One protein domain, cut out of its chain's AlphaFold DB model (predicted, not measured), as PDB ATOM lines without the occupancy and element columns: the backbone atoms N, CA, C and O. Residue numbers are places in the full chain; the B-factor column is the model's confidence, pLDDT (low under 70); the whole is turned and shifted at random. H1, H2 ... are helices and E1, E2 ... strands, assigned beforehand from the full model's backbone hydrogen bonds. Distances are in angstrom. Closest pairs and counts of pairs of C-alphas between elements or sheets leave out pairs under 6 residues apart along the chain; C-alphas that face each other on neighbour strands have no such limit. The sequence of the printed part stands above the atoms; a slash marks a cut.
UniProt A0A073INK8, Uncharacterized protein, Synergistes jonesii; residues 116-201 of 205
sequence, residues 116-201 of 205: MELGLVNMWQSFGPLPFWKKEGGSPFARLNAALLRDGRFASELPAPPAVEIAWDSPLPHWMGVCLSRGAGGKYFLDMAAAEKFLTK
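What this domain is: This is residues 116 to 201 of the 205 residues of an uncharacterized protein of Synergistes jonesii (UniProt A0A073INK8). A four-strand antiparallel sheet, E2 E1 E3 E4, twisted by 60 degrees edge to edge, has helices H1 and H2 over one face, two layers in all. The printed part has 86 residues, ordered E1 E2 H1 E3 E4 H2, class mixed. It is compact, radius of gyration of the C-alphas 12.6 A, spanning 39 by 25 by 23 A.

Where its parts are: E1 is residues 116 to 120, from C-alpha 116 at (45.655, -1.314, -48.609); E2, 130 to 134; E3, 162 to 168, 19.5 A; E4, 174 to 179, 16.6 A. H1 is residues 140 to 150, 15.6 A; H2, 192 to 200, ends at C-alpha (55.081, -7.177, -40.725).

How they stand to each other: N 119 and O 163 of neighbours E1 and E3 are 2.9 A apart. Hairpin E1 and E2 has N 118 and O 130 at 2.9 A; hairpin E3 and E4, N 166 and O 176 at 2.8 A. E2, H1, E3 form a split strand-helix-strand unit, two strands that run the same way with a helix between them along the chain and E1 between them in the sheet; its crossover is right-handed. H1 is on the sheet, height 8.4 A; its closest C-alphas with E2 are Leu 144 and Phe 132, 5.2 A. H1 and H2 touch, closest C-alphas Phe 141 and Leu 199, 5.4 A, at a steep tilt of 40 degrees, opposite ways. Every O i to N i+4 pair is within hydrogen-bond range in H2, 6 of 7 in H1.

The domain as a whole: The farthest C-alphas, Pro 171 and Gly 185, are 39.6 A apart. The printed part has no cut; links H1 to E3 and E4 to H2 are long. pLDDT is under 70 at residues 137, 183 to 185 and 201.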
ATOM      1  N   MET A 116      45.339  -2.230 -49.698       96.62
ATOM      2  CA  MET A 116      45.655  -1.314 -48.609       96.62
ATOM      3  C   MET A 116      46.106   0.034 -49.161       96.62
ATOM      4  O   MET A 116      46.828   0.112 -50.167       96.62
ATOM      5  N   GLU A 117      45.727   1.085 -48.451       96.62
ATOM      6  CA  GLU A 117      46.112   2.456 -48.747       96.62
ATOM      7  C   GLU A 117      46.532   3.204 -47.486       96.62
ATOM      8  O   GLU A 117      46.189   2.834 -46.365       96.62
ATOM      9  N   LEU A 118      47.357   4.228 -47.676       97.44
ATOM     10  CA  LEU A 118      47.693   5.190 -46.642       97.44
ATOM     11  C   LEU A 118      46.890   6.462 -46.914       97.44
ATOM     12  O   LEU A 118      47.020   7.056 -47.983       97.44
ATOM     13  N   GLY A 119      46.080   6.876 -45.951       95.62
ATOM     14  CA  GLY A 119      45.269   8.086 -46.019       95.62
ATOM     15  C   GLY A 119      45.506   8.989 -44.817       95.62
ATOM     16  O   GLY A 119      46.251   8.651 -43.892       95.62
ATOM     17  N   LEU A 120      44.860  10.151 -44.834       95.31
ATOM     18  CA  LEU A 120      44.703  10.993 -43.655       95.31
ATOM     19  C   LEU A 120      43.240  10.949 -43.214       95.31
ATOM     20  O   LEU A 120      42.337  11.116 -44.038       95.31
ATOM     21  N   VAL A 121      43.014  10.758 -41.914       94.62
ATOM     22  CA  VAL A 121      41.665  10.701 -41.341       94.62
ATOM     23  C   VAL A 121      40.901  11.980 -41.694       94.62
ATOM     24  O   VAL A 121      41.381  13.086 -41.451       94.62
ATOM     25  N   ASN A 122      39.696  11.814 -42.240       94.12
ATOM     26  CA  ASN A 122      38.796  12.885 -42.679       94.12
ATOM     27  C   ASN A 122      39.311  13.790 -43.818       94.12
ATOM     28  O   ASN A 122      38.765  14.874 -44.011       94.12
ATOM     29  N   MET A 123      40.316  13.363 -44.591       93.56
ATOM     30  CA  MET A 123      40.868  14.151 -45.707       93.56
ATOM     31  C   MET A 123      40.990  13.340 -47.007       93.56
ATOM     32  O   MET A 123      42.029  13.344 -47.675       93.56
ATOM     33  N   TRP A 124      39.936  12.606 -47.368       85.69
ATOM     34  CA  TRP A 124      39.975  11.715 -48.529       85.69
ATOM     35  C   TRP A 124      40.026  12.469 -49.859       85.69
ATOM     36  O   TRP A 124      40.830  12.114 -50.716       85.69
ATOM     37  N   GLN A 125      39.230  13.524 -50.042       88.25
ATOM     38  CA  GLN A 125      39.247  14.300 -51.287       88.25
ATOM     39  C   GLN A 125      40.381  15.324 -51.313       88.25
ATOM     40  O   GLN A 125      41.006  15.547 -52.348       88.25
ATOM     41  N   SER A 126      40.627  15.960 -50.171       91.25
ATOM     42  CA  SER A 126      41.561  17.077 -50.039       91.25
ATOM     43  C   SER A 126      43.026  16.643 -50.036       91.25
ATOM     44  O   SER A 126      43.860  17.324 -50.632       91.25
ATOM     45  N   PHE A 127      43.346  15.516 -49.394       93.88
ATOM     46  CA  PHE A 127      44.704  14.973 -49.376       93.88
ATOM     47  C   PHE A 127      44.874  13.815 -50.360       93.88
ATOM     48  O   PHE A 127      45.898  13.739 -51.032       93.88
ATOM     49  N   GLY A 128      43.869  12.949 -50.498       92.94
ATOM     50  CA  GLY A 128      43.911  11.799 -51.401       92.94
ATOM     51  C   GLY A 128      44.617  10.577 -50.797       92.94
ATOM     52  O   GLY A 128      45.601  10.728 -50.068       92.94
ATOM     53  N   PRO A 129      44.161   9.354 -51.118       94.38
ATOM     54  CA  PRO A 129      44.814   8.138 -50.657       94.38
ATOM     55  C   PRO A 129      46.142   7.903 -51.392       94.38
ATOM     56  O   PRO A 129      46.347   8.343 -52.529       94.38
ATOM     57  N   LEU A 130      47.032   7.147 -50.756       96.62
ATOM     58  CA  LEU A 130      48.212   6.536 -51.356       96.62
ATOM     59  C   LEU A 130      48.027   5.014 -51.365       96.62
ATOM     60  O   LEU A 130      48.369   4.344 -50.384       96.62
ATOM     61  N   PRO A 131      47.502   4.439 -52.460       96.00
ATOM     62  CA  PRO A 131      47.431   2.996 -52.616       96.00
ATOM     63  C   PRO A 131      48.842   2.419 -52.659       96.00
ATOM     64  O   PRO A 131      49.675   2.860 -53.457       96.00
ATOM     65  N   PHE A 132      49.122   1.416 -51.831       95.69
ATOM     66  CA  PHE A 132      50.459   0.822 -51.786       95.69
ATOM     67  C   PHE A 132      50.452  -0.692 -51.958       95.69
ATOM     68  O   PHE A 132      51.395  -1.230 -52.533       95.69
ATOM     69  N   TRP A 133      49.401  -1.395 -51.538       95.88
ATOM     70  CA  TRP A 133      49.355  -2.853 -51.604       95.88
ATOM     71  C   TRP A 133      48.034  -3.358 -52.190       95.88
ATOM     72  O   TRP A 133      46.984  -2.746 -52.023       95.88
ATOM     73  N   LYS A 134      48.104  -4.495 -52.884       93.06
ATOM     74  CA  LYS A 134      46.969  -5.283 -53.381       93.06
ATOM     75  C   LYS A 134      47.250  -6.752 -53.096       93.06
ATOM     76  O   LYS A 134      48.419  -7.104 -52.978       93.06
ATOM     77  N   LYS A 135      46.213  -7.588 -53.063       81.38
ATOM     78  CA  LYS A 135      46.273  -9.024 -52.729       81.38
ATOM     79  C   LYS A 135      47.412  -9.829 -53.379       81.38
ATOM     80  O   LYS A 135      47.961 -10.728 -52.757       81.38
ATOM     81  N   GLU A 136      47.814  -9.491 -54.599       76.94
ATOM     82  CA  GLU A 136      48.902 -10.166 -55.332       76.94
ATOM     83  C   GLU A 136      50.300  -9.564 -55.068       76.94
ATOM     84  O   GLU A 136      51.309  -9.962 -55.653       76.94
ATOM     85  N   GLY A 137      50.384  -8.558 -54.202       65.19
ATOM     86  CA  GLY A 137      51.614  -7.885 -53.826       65.19
ATOM     87  C   GLY A 137      52.331  -8.634 -52.709       65.19
ATOM     88  O   GLY A 137      51.719  -9.018 -51.720       65.19
ATOM     89  N   GLY A 138      53.655  -8.788 -52.829       83.38
ATOM     90  CA  GLY A 138      54.516  -9.210 -51.713       83.38
ATOM     91  C   GLY A 138      54.413  -8.287 -50.483       83.38
ATOM     92  O   GLY A 138      53.506  -7.470 -50.390       83.38
ATOM     93  N   SER A 139      55.367  -8.377 -49.551       90.69
ATOM     94  CA  SER A 139      55.334  -7.687 -48.241       90.69
ATOM     95  C   SER A 139      54.656  -6.292 -48.240       90.69
ATOM     96  O   SER A 139      55.179  -5.366 -48.879       90.69
ATOM     97  N   PRO A 140      53.532  -6.107 -47.507       93.19
ATOM     98  CA  PRO A 140      52.824  -4.828 -47.418       93.19
ATOM     99  C   PRO A 140      53.713  -3.667 -46.972       93.19
ATOM    100  O   PRO A 140      53.661  -2.589 -47.564       93.19
ATOM    101  N   PHE A 141      54.592  -3.888 -45.991       94.12
ATOM    102  CA  PHE A 141      55.498  -2.843 -45.516       94.12
ATOM    103  C   PHE A 141      56.517  -2.416 -46.579       94.12
ATOM    104  O   PHE A 141      56.720  -1.223 -46.805       94.12
ATOM    105  N   ALA A 142      57.114  -3.374 -47.295       94.00
ATOM    106  CA  ALA A 142      58.039  -3.058 -48.384       94.00
ATOM    107  C   ALA A 142      57.346  -2.245 -49.491       94.00
ATOM    108  O   ALA A 142      57.935  -1.328 -50.069       94.00
ATOM    109  N   ARG A 143      56.074  -2.554 -49.765       95.25
ATOM    110  CA  ARG A 143      55.253  -1.822 -50.729       95.25
ATOM    111  C   ARG A 143      54.901  -0.410 -50.259       95.25
ATOM    112  O   ARG A 143      55.024   0.511 -51.065       95.25
ATOM    113  N   LEU A 144      54.552  -0.230 -48.984       95.56
ATOM    114  CA  LEU A 144      54.350   1.089 -48.377       95.56
ATOM    115  C   LEU A 144      55.612   1.949 -48.503       95.56
ATOM    116  O   LEU A 144      55.545   3.062 -49.013       95.56
ATOM    117  N   ASN A 145      56.775   1.412 -48.121       94.94
ATOM    118  CA  ASN A 145      58.040   2.140 -48.208       94.94
ATOM    119  C   ASN A 145      58.351   2.569 -49.655       94.94
ATOM    120  O   ASN A 145      58.684   3.721 -49.922       94.94
ATOM    121  N   ALA A 146      58.155   1.669 -50.624       95.06
ATOM    122  CA  ALA A 146      58.335   1.993 -52.037       95.06
ATOM    123  C   ALA A 146      57.324   3.035 -52.559       95.06
ATOM    124  O   ALA A 146      57.642   3.781 -53.483       95.06
ATOM    125  N   ALA A 147      56.100   3.072 -52.023       95.56
ATOM    126  CA  ALA A 147      55.105   4.089 -52.361       95.56
ATOM    127  C   ALA A 147      55.502   5.466 -51.804       95.56
ATOM    128  O   ALA A 147      55.518   6.434 -52.556       95.56
ATOM    129  N   LEU A 148      55.931   5.533 -50.541       96.19
ATOM    130  CA  LEU A 148      56.394   6.763 -49.884       96.19
ATOM    131  C   LEU A 148      57.639   7.370 -50.547       96.19
ATOM    132  O   LEU A 148      57.758   8.585 -50.650       96.19
ATOM    133  N   LEU A 149      58.557   6.540 -51.052       94.81
ATOM    134  CA  LEU A 149      59.720   7.028 -51.807       94.81
ATOM    135  C   LEU A 149      59.339   7.689 -53.142       94.81
ATOM    136  O   LEU A 149      60.095   8.508 -53.657       94.81
ATOM    137  N   ARG A 150      58.188   7.319 -53.716       94.88
ATOM    138  CA  ARG A 150      57.652   7.923 -54.947       94.88
ATOM    139  C   ARG A 150      56.759   9.124 -54.664       94.88
ATOM    140  O   ARG A 150      56.667  10.011 -55.506       94.88
ATOM    141  N   ASP A 151      56.114   9.139 -53.504       92.56
ATOM    142  CA  ASP A 151      55.159  10.157 -53.092       92.56
ATOM    143  C   ASP A 151      55.590  10.819 -51.777       92.56
ATOM    144  O   ASP A 151      55.339  10.325 -50.676       92.56
ATOM    145  N   GLY A 152      56.233  11.979 -51.908       89.81
ATOM    146  CA  GLY A 152      56.774  12.732 -50.780       89.81
ATOM    147  C   GLY A 152      55.735  13.440 -49.905       89.81
ATOM    148  O   GLY A 152      56.132  14.064 -48.922       89.81
ATOM    149  N   ARG A 153      54.426  13.368 -50.205       94.12
ATOM    150  CA  ARG A 153      53.383  14.090 -49.443       94.12
ATOM    151  C   ARG A 153      53.329  13.689 -47.967       94.12
ATOM    152  O   ARG A 153      52.917  14.484 -47.130       94.12
ATOM    153  N   PHE A 154      53.782  12.479 -47.646       93.62
ATOM    154  CA  PHE A 154      53.820  11.941 -46.284       93.62
ATOM    155  C   PHE A 154      55.165  12.142 -45.561       93.62
ATOM    156  O   PHE A 154      55.340  11.652 -44.445       93.62
ATOM    157  N   ALA A 155      56.129  12.834 -46.179       89.56
ATOM    158  CA  ALA A 155      57.489  12.974 -45.650       89.56
ATOM    159  C   ALA A 155      57.641  14.065 -44.571       89.56
ATOM    160  O   ALA A 155      58.674  14.124 -43.902       89.56
ATOM    161  N   SER A 156      56.642  14.935 -44.403       90.50
ATOM    162  CA  SER A 156      56.678  16.090 -43.499       90.50
ATOM    163  C   SER A 156      55.517  16.086 -42.499       90.50
ATOM    164  O   SER A 156      54.803  15.097 -42.363       90.50
ATOM    165  N   GLU A 157      55.353  17.194 -41.773       94.19
ATOM    166  CA  GLU A 157      54.188  17.429 -40.914       94.19
ATOM    167  C   GLU A 157      52.895  17.340 -41.738       94.19
ATOM    168  O   GLU A 157      52.823  17.867 -42.851       94.19
ATOM    169  N   LEU A 158      51.899  16.648 -41.187       94.31
ATOM    170  CA  LEU A 158      50.623  16.342 -41.821       94.31
ATOM    171  C   LEU A 158      49.486  17.123 -41.154       94.31
ATOM    172  O   LEU A 158      49.495  17.295 -39.932       94.31
ATOM    173  N   PRO A 159      48.475  17.552 -41.928       92.75
ATOM    174  CA  PRO A 159      47.337  18.315 -41.412       92.75
ATOM    175  C   PRO A 159      46.358  17.479 -40.572       92.75
ATOM    176  O   PRO A 159      45.555  18.037 -39.829       92.75
ATOM    177  N   ALA A 160      46.419  16.151 -40.676       93.44
ATOM    178  CA  ALA A 160      45.550  15.220 -39.966       93.44
ATOM    179  C   ALA A 160      46.289  13.898 -39.670       93.44
ATOM    180  O   ALA A 160      47.339  13.640 -40.272       93.44
ATOM    181  N   PRO A 161      45.775  13.057 -38.751       93.88
ATOM    182  CA  PRO A 161      46.395  11.777 -38.428       93.88
ATOM    183  C   PRO A 161      46.502  10.868 -39.665       93.88
ATOM    184  O   PRO A 161      45.476  10.592 -40.292       93.88
ATOM    185  N   PRO A 162      47.698  10.357 -40.012       95.88
ATOM    186  CA  PRO A 162      47.827   9.321 -41.026       95.88
ATOM    187  C   PRO A 162      47.302   7.981 -40.514       95.88
ATOM    188  O   PRO A 162      47.592   7.578 -39.381       95.88
ATOM    189  N   ALA A 163      46.591   7.261 -41.375       96.00
ATOM    190  CA  ALA A 163      46.090   5.926 -41.100       96.00
ATOM    191  C   ALA A 163      46.379   4.988 -42.270       96.00
ATOM    192  O   ALA A 163      46.223   5.356 -43.433       96.00
ATOM    193  N   VAL A 164      46.804   3.767 -41.947       96.19
ATOM    194  CA  VAL A 164      46.780   2.675 -42.922       96.19
ATOM    195  C   VAL A 164      45.392   2.065 -42.890       96.19
ATOM    196  O   VAL A 164      44.918   1.660 -41.827       96.19
ATOM    197  N   GLU A 165      44.779   1.981 -44.060       95.81
ATOM    198  CA  GLU A 165      43.453   1.429 -44.276       95.81
ATOM    199  C   GLU A 165      43.574   0.116 -45.044       95.81
ATOM    200  O   GLU A 165      44.192   0.039 -46.107       95.81
ATOM    201  N   ILE A 166      43.006  -0.938 -44.466       95.06
ATOM    202  CA  ILE A 166      42.887  -2.264 -45.062       95.06
ATOM    203  C   ILE A 166      41.454  -2.385 -45.568       95.06
ATOM    204  O   ILE A 166      40.528  -2.224 -44.772       95.06
ATOM    205  N   ALA A 167      41.268  -2.668 -46.856       95.44
ATOM    206  CA  ALA A 167      39.964  -2.579 -47.504       95.44
ATOM    207  C   ALA A 167      39.543  -3.874 -48.214       95.44
ATOM    208  O   ALA A 167      40.350  -4.598 -48.807       95.44
ATOM    209  N   TRP A 168      38.239  -4.130 -48.178       95.12
ATOM    210  CA  TRP A 168      37.545  -5.245 -48.808       95.12
ATOM    211  C   TRP A 168      36.443  -4.702 -49.716       95.12
ATOM    212  O   TRP A 168      35.688  -3.817 -49.315       95.12
ATOM    213  N   ASP A 169      36.308  -5.271 -50.912       92.06
ATOM    214  CA  ASP A 169      35.266  -4.877 -51.871       92.06
ATOM    215  C   ASP A 169      33.942  -5.643 -51.678       92.06
ATOM    216  O   ASP A 169      32.894  -5.213 -52.153       92.06
ATOM    217  N   SER A 170      33.982  -6.789 -50.990       90.56
ATOM    218  CA  SER A 170      32.869  -7.733 -50.818       90.56
ATOM    219  C   SER A 170      32.732  -8.128 -49.343       90.56
ATOM    220  O   SER A 170      33.766  -8.267 -48.688       90.56
ATOM    221  N   PRO A 171      31.509  -8.316 -48.798       90.94
ATOM    222  CA  PRO A 171      30.201  -8.296 -49.481       90.94
ATOM    223  C   PRO A 171      29.704  -6.893 -49.865       90.94
ATOM    224  O   PRO A 171      28.807  -6.748 -50.688       90.94
ATOM    225  N   LEU A 172      30.312  -5.864 -49.287       93.25
ATOM    226  CA  LEU A 172      30.179  -4.460 -49.660       93.25
ATOM    227  C   LEU A 172      31.532  -3.772 -49.416       93.25
ATOM    228  O   LEU A 172      32.330  -4.318 -48.650       93.25
ATOM    229  N   PRO A 173      31.797  -2.582 -49.982       95.31
ATOM    230  CA  PRO A 173      33.043  -1.867 -49.729       95.31
ATOM    231  C   PRO A 173      33.186  -1.456 -48.256       95.31
ATOM    232  O   PRO A 173      32.458  -0.589 -47.767       95.31
ATOM    233  N   HIS A 174      34.121  -2.068 -47.539       96.56
ATOM    234  CA  HIS A 174      34.352  -1.820 -46.117       96.56
ATOM    235  C   HIS A 174      35.840  -1.881 -45.784       96.56
ATOM    236  O   HIS A 174      36.638  -2.452 -46.528       96.56
ATOM    237  N   TRP A 175      36.229  -1.266 -44.673       96.50
ATOM    238  CA  TRP A 175      37.634  -1.117 -44.320       96.50
ATOM    239  C   TRP A 175      37.855  -1.078 -42.813       96.50
ATOM    240  O   TRP A 175      36.952  -0.807 -42.017       96.50
ATOM    241  N   MET A 176      39.098  -1.352 -42.432       95.31
ATOM    242  CA  MET A 176      39.628  -1.081 -41.107       95.31
ATOM    243  C   MET A 176      40.840  -0.167 -41.233       95.31
ATOM    244  O   MET A 176      41.804  -0.503 -41.919       95.31
ATOM    245  N   GLY A 177      40.799   0.956 -40.527       95.19
ATOM    246  CA  GLY A 177      41.898   1.898 -40.422       95.19
ATOM    247  C   GLY A 177      42.610   1.803 -39.080       95.19
ATOM    248  O   GLY A 177      41.983   1.617 -38.035       95.19
ATOM    249  N   VAL A 178      43.932   1.960 -39.097       94.31
ATOM    250  CA  VAL A 178      44.758   2.106 -37.892       94.31
ATOM    251  C   VAL A 178      45.579   3.378 -38.022       94.31
ATOM    252  O   VAL A 178      46.363   3.519 -38.962       94.31
ATOM    253  N   CYS A 179      45.408   4.300 -37.075       93.81
ATOM    254  CA  CYS A 179      46.157   5.549 -37.037       93.81
ATOM    255  C   CYS A 179      47.606   5.260 -36.631       93.81
ATOM    256  O   CYS A 179      47.877   4.782 -35.530       93.81
ATOM    257  N   LEU A 180      48.546   5.585 -37.513       91.06
ATOM    258  CA  LEU A 180      49.981   5.355 -37.327       91.06
ATOM    259  C   LEU A 180      50.697   6.696 -37.209       91.06
ATOM    260  O   LEU A 180      51.655   6.983 -37.926       91.06
ATOM    261  N   SER A 181      50.176   7.547 -36.328       88.56
ATOM    262  CA  SER A 181      50.740   8.866 -36.094       88.56
ATOM    263  C   SER A 181      51.713   8.862 -34.922       88.56
ATOM    264  O   SER A 181      51.432   8.281 -33.876       88.56
ATOM    265  N   ARG A 182      52.820   9.591 -35.072       81.75
ATOM    266  CA  ARG A 182      53.637  10.074 -33.954       81.75
ATOM    267  C   ARG A 182      53.451  11.583 -33.814       81.75
ATOM    268  O   ARG A 182      53.503  12.305 -34.811       81.75
ATOM    269  N   GLY A 183      53.284  12.060 -32.584       65.31
ATOM    270  CA  GLY A 183      53.218  13.491 -32.298       65.31
ATOM    271  C   GLY A 183      52.607  13.823 -30.939       65.31
ATOM    272  O   GLY A 183      51.767  13.094 -30.423       65.31
ATOM    273  N   ALA A 184      53.041  14.947 -30.371       57.66
ATOM    274  CA  ALA A 184      52.435  15.607 -29.220       57.66
ATOM    275  C   ALA A 184      52.166  17.072 -29.608       57.66
ATOM    276  O   ALA A 184      52.975  17.676 -30.310       57.66
ATOM    277  N   GLY A 185      51.039  17.644 -29.174       61.00
ATOM    278  CA  GLY A 185      50.718  19.055 -29.435       61.00
ATOM    279  C   GLY A 185      50.086  19.354 -30.801       61.00
ATOM    280  O   GLY A 185      50.346  20.412 -31.363       61.00
ATOM    281  N   GLY A 186      49.269  18.441 -31.343       71.19
ATOM    282  CA  GLY A 186      48.447  18.699 -32.538       71.19
ATOM    283  C   GLY A 186      49.173  18.592 -33.883       71.19
ATOM    284  O   GLY A 186      48.581  18.887 -34.914       71.19
ATOM    285  N   LYS A 187      50.434  18.155 -33.876       87.00
ATOM    286  CA  LYS A 187      51.220  17.879 -35.083       87.00
ATOM    287  C   LYS A 187      51.187  16.396 -35.404       87.00
ATOM    288  O   LYS A 187      51.429  15.583 -34.511       87.00
ATOM    289  N   TYR A 188      50.966  16.054 -36.668       93.56
ATOM    290  CA  TYR A 188      50.904  14.666 -37.112       93.56
ATOM    291  C   TYR A 188      52.083  14.333 -38.015       93.56
ATOM    292  O   TYR A 188      52.386  15.052 -38.959       93.56
ATOM    293  N   PHE A 189      52.734  13.211 -37.742       94.69
ATOM    294  CA  PHE A 189      53.730  12.620 -38.629       94.69
ATOM    295  C   PHE A 189      53.438  11.135 -38.770       94.69
ATOM    296  O   PHE A 189      52.949  10.518 -37.823       94.69
ATOM    297  N   LEU A 190      53.780  10.547 -39.914       95.06
ATOM    298  CA  LEU A 190      53.746   9.098 -40.072       95.06
ATOM    299  C   LEU A 190      54.820   8.449 -39.183       95.06
ATOM    300  O   LEU A 190      55.993   8.838 -39.211       95.06
ATOM    301  N   ASP A 191      54.418   7.467 -38.384       94.06
ATOM    302  CA  ASP A 191      55.318   6.626 -37.601       94.06
ATOM    303  C   ASP A 191      55.667   5.357 -38.388       94.06
ATOM    304  O   ASP A 191      54.916   4.381 -38.417       94.06
ATOM    305  N   MET A 192      56.840   5.372 -39.024       93.44
ATOM    306  CA  MET A 192      57.315   4.243 -39.826       93.44
ATOM    307  C   MET A 192      57.618   2.991 -38.999       93.44
ATOM    308  O   MET A 192      57.469   1.889 -39.520       93.44
ATOM    309  N   ALA A 193      57.994   3.128 -37.724       92.31
ATOM    310  CA  ALA A 193      58.244   1.975 -36.862       92.31
ATOM    311  C   ALA A 193      56.924   1.317 -36.435       92.31
ATOM    312  O   ALA A 193      56.808   0.088 -36.414       92.31
ATOM    313  N   ALA A 194      55.900   2.126 -36.139       90.88
ATOM    314  CA  ALA A 194      54.551   1.622 -35.904       90.88
ATOM    315  C   ALA A 194      53.974   0.960 -37.165       90.88
ATOM    316  O   ALA A 194      53.411  -0.133 -37.069       90.88
ATOM    317  N   ALA A 195      54.168   1.576 -38.337       92.75
ATOM    318  CA  ALA A 195      53.744   1.024 -39.621       92.75
ATOM    319  C   ALA A 195      54.417  -0.317 -39.929       92.75
ATOM    320  O   ALA A 195      53.732  -1.274 -40.281       92.75
ATOM    321  N   GLU A 196      55.735  -0.420 -39.733       93.12
ATOM    322  CA  GLU A 196      56.468  -1.675 -39.897       93.12
ATOM    323  C   GLU A 196      55.906  -2.758 -38.986       93.12
ATOM    324  O   GLU A 196      55.523  -3.829 -39.448       93.12
ATOM    325  N   LYS A 197      55.774  -2.464 -37.691       89.56
ATOM    326  CA  LYS A 197      55.251  -3.415 -36.708       89.56
ATOM    327  C   LYS A 197      53.828  -3.874 -37.033       89.56
ATOM    328  O   LYS A 197      53.503  -5.032 -36.777       89.56
ATOM    329  N   PHE A 198      52.985  -2.977 -37.541       88.31
ATOM    330  CA  PHE A 198      51.610  -3.285 -37.929       88.31
ATOM    331  C   PHE A 198      51.552  -4.167 -39.184       88.31
ATOM    332  O   PHE A 198      50.792  -5.130 -39.214       88.31
ATOM    333  N   LEU A 199      52.391  -3.876 -40.182       90.25
ATOM    334  CA  LEU A 199      52.365  -4.509 -41.505       90.25
ATOM    335  C   LEU A 199      53.267  -5.748 -41.650       90.25
ATOM    336  O   LEU A 199      53.172  -6.437 -42.664       90.25
ATOM    337  N   THR A 200      54.161  -6.017 -40.693       84.06
ATOM    338  CA  THR A 200      55.081  -7.177 -40.725       84.06
ATOM    339  C   THR A 200      54.710  -8.300 -39.771       84.06
ATOM    340  O   THR A 200      55.125  -9.436 -39.987       84.06
ATOM    341  N   LYS A 201      53.946  -8.027 -38.710       65.19
ATOM    342  CA  LYS A 201      53.404  -9.112 -37.896       65.19
ATOM    343  C   LYS A 201      52.392  -9.887 -38.738       65.19
ATOM    344  O   LYS A 201      51.566  -9.263 -39.401       65.19
TER     345      LYS A 201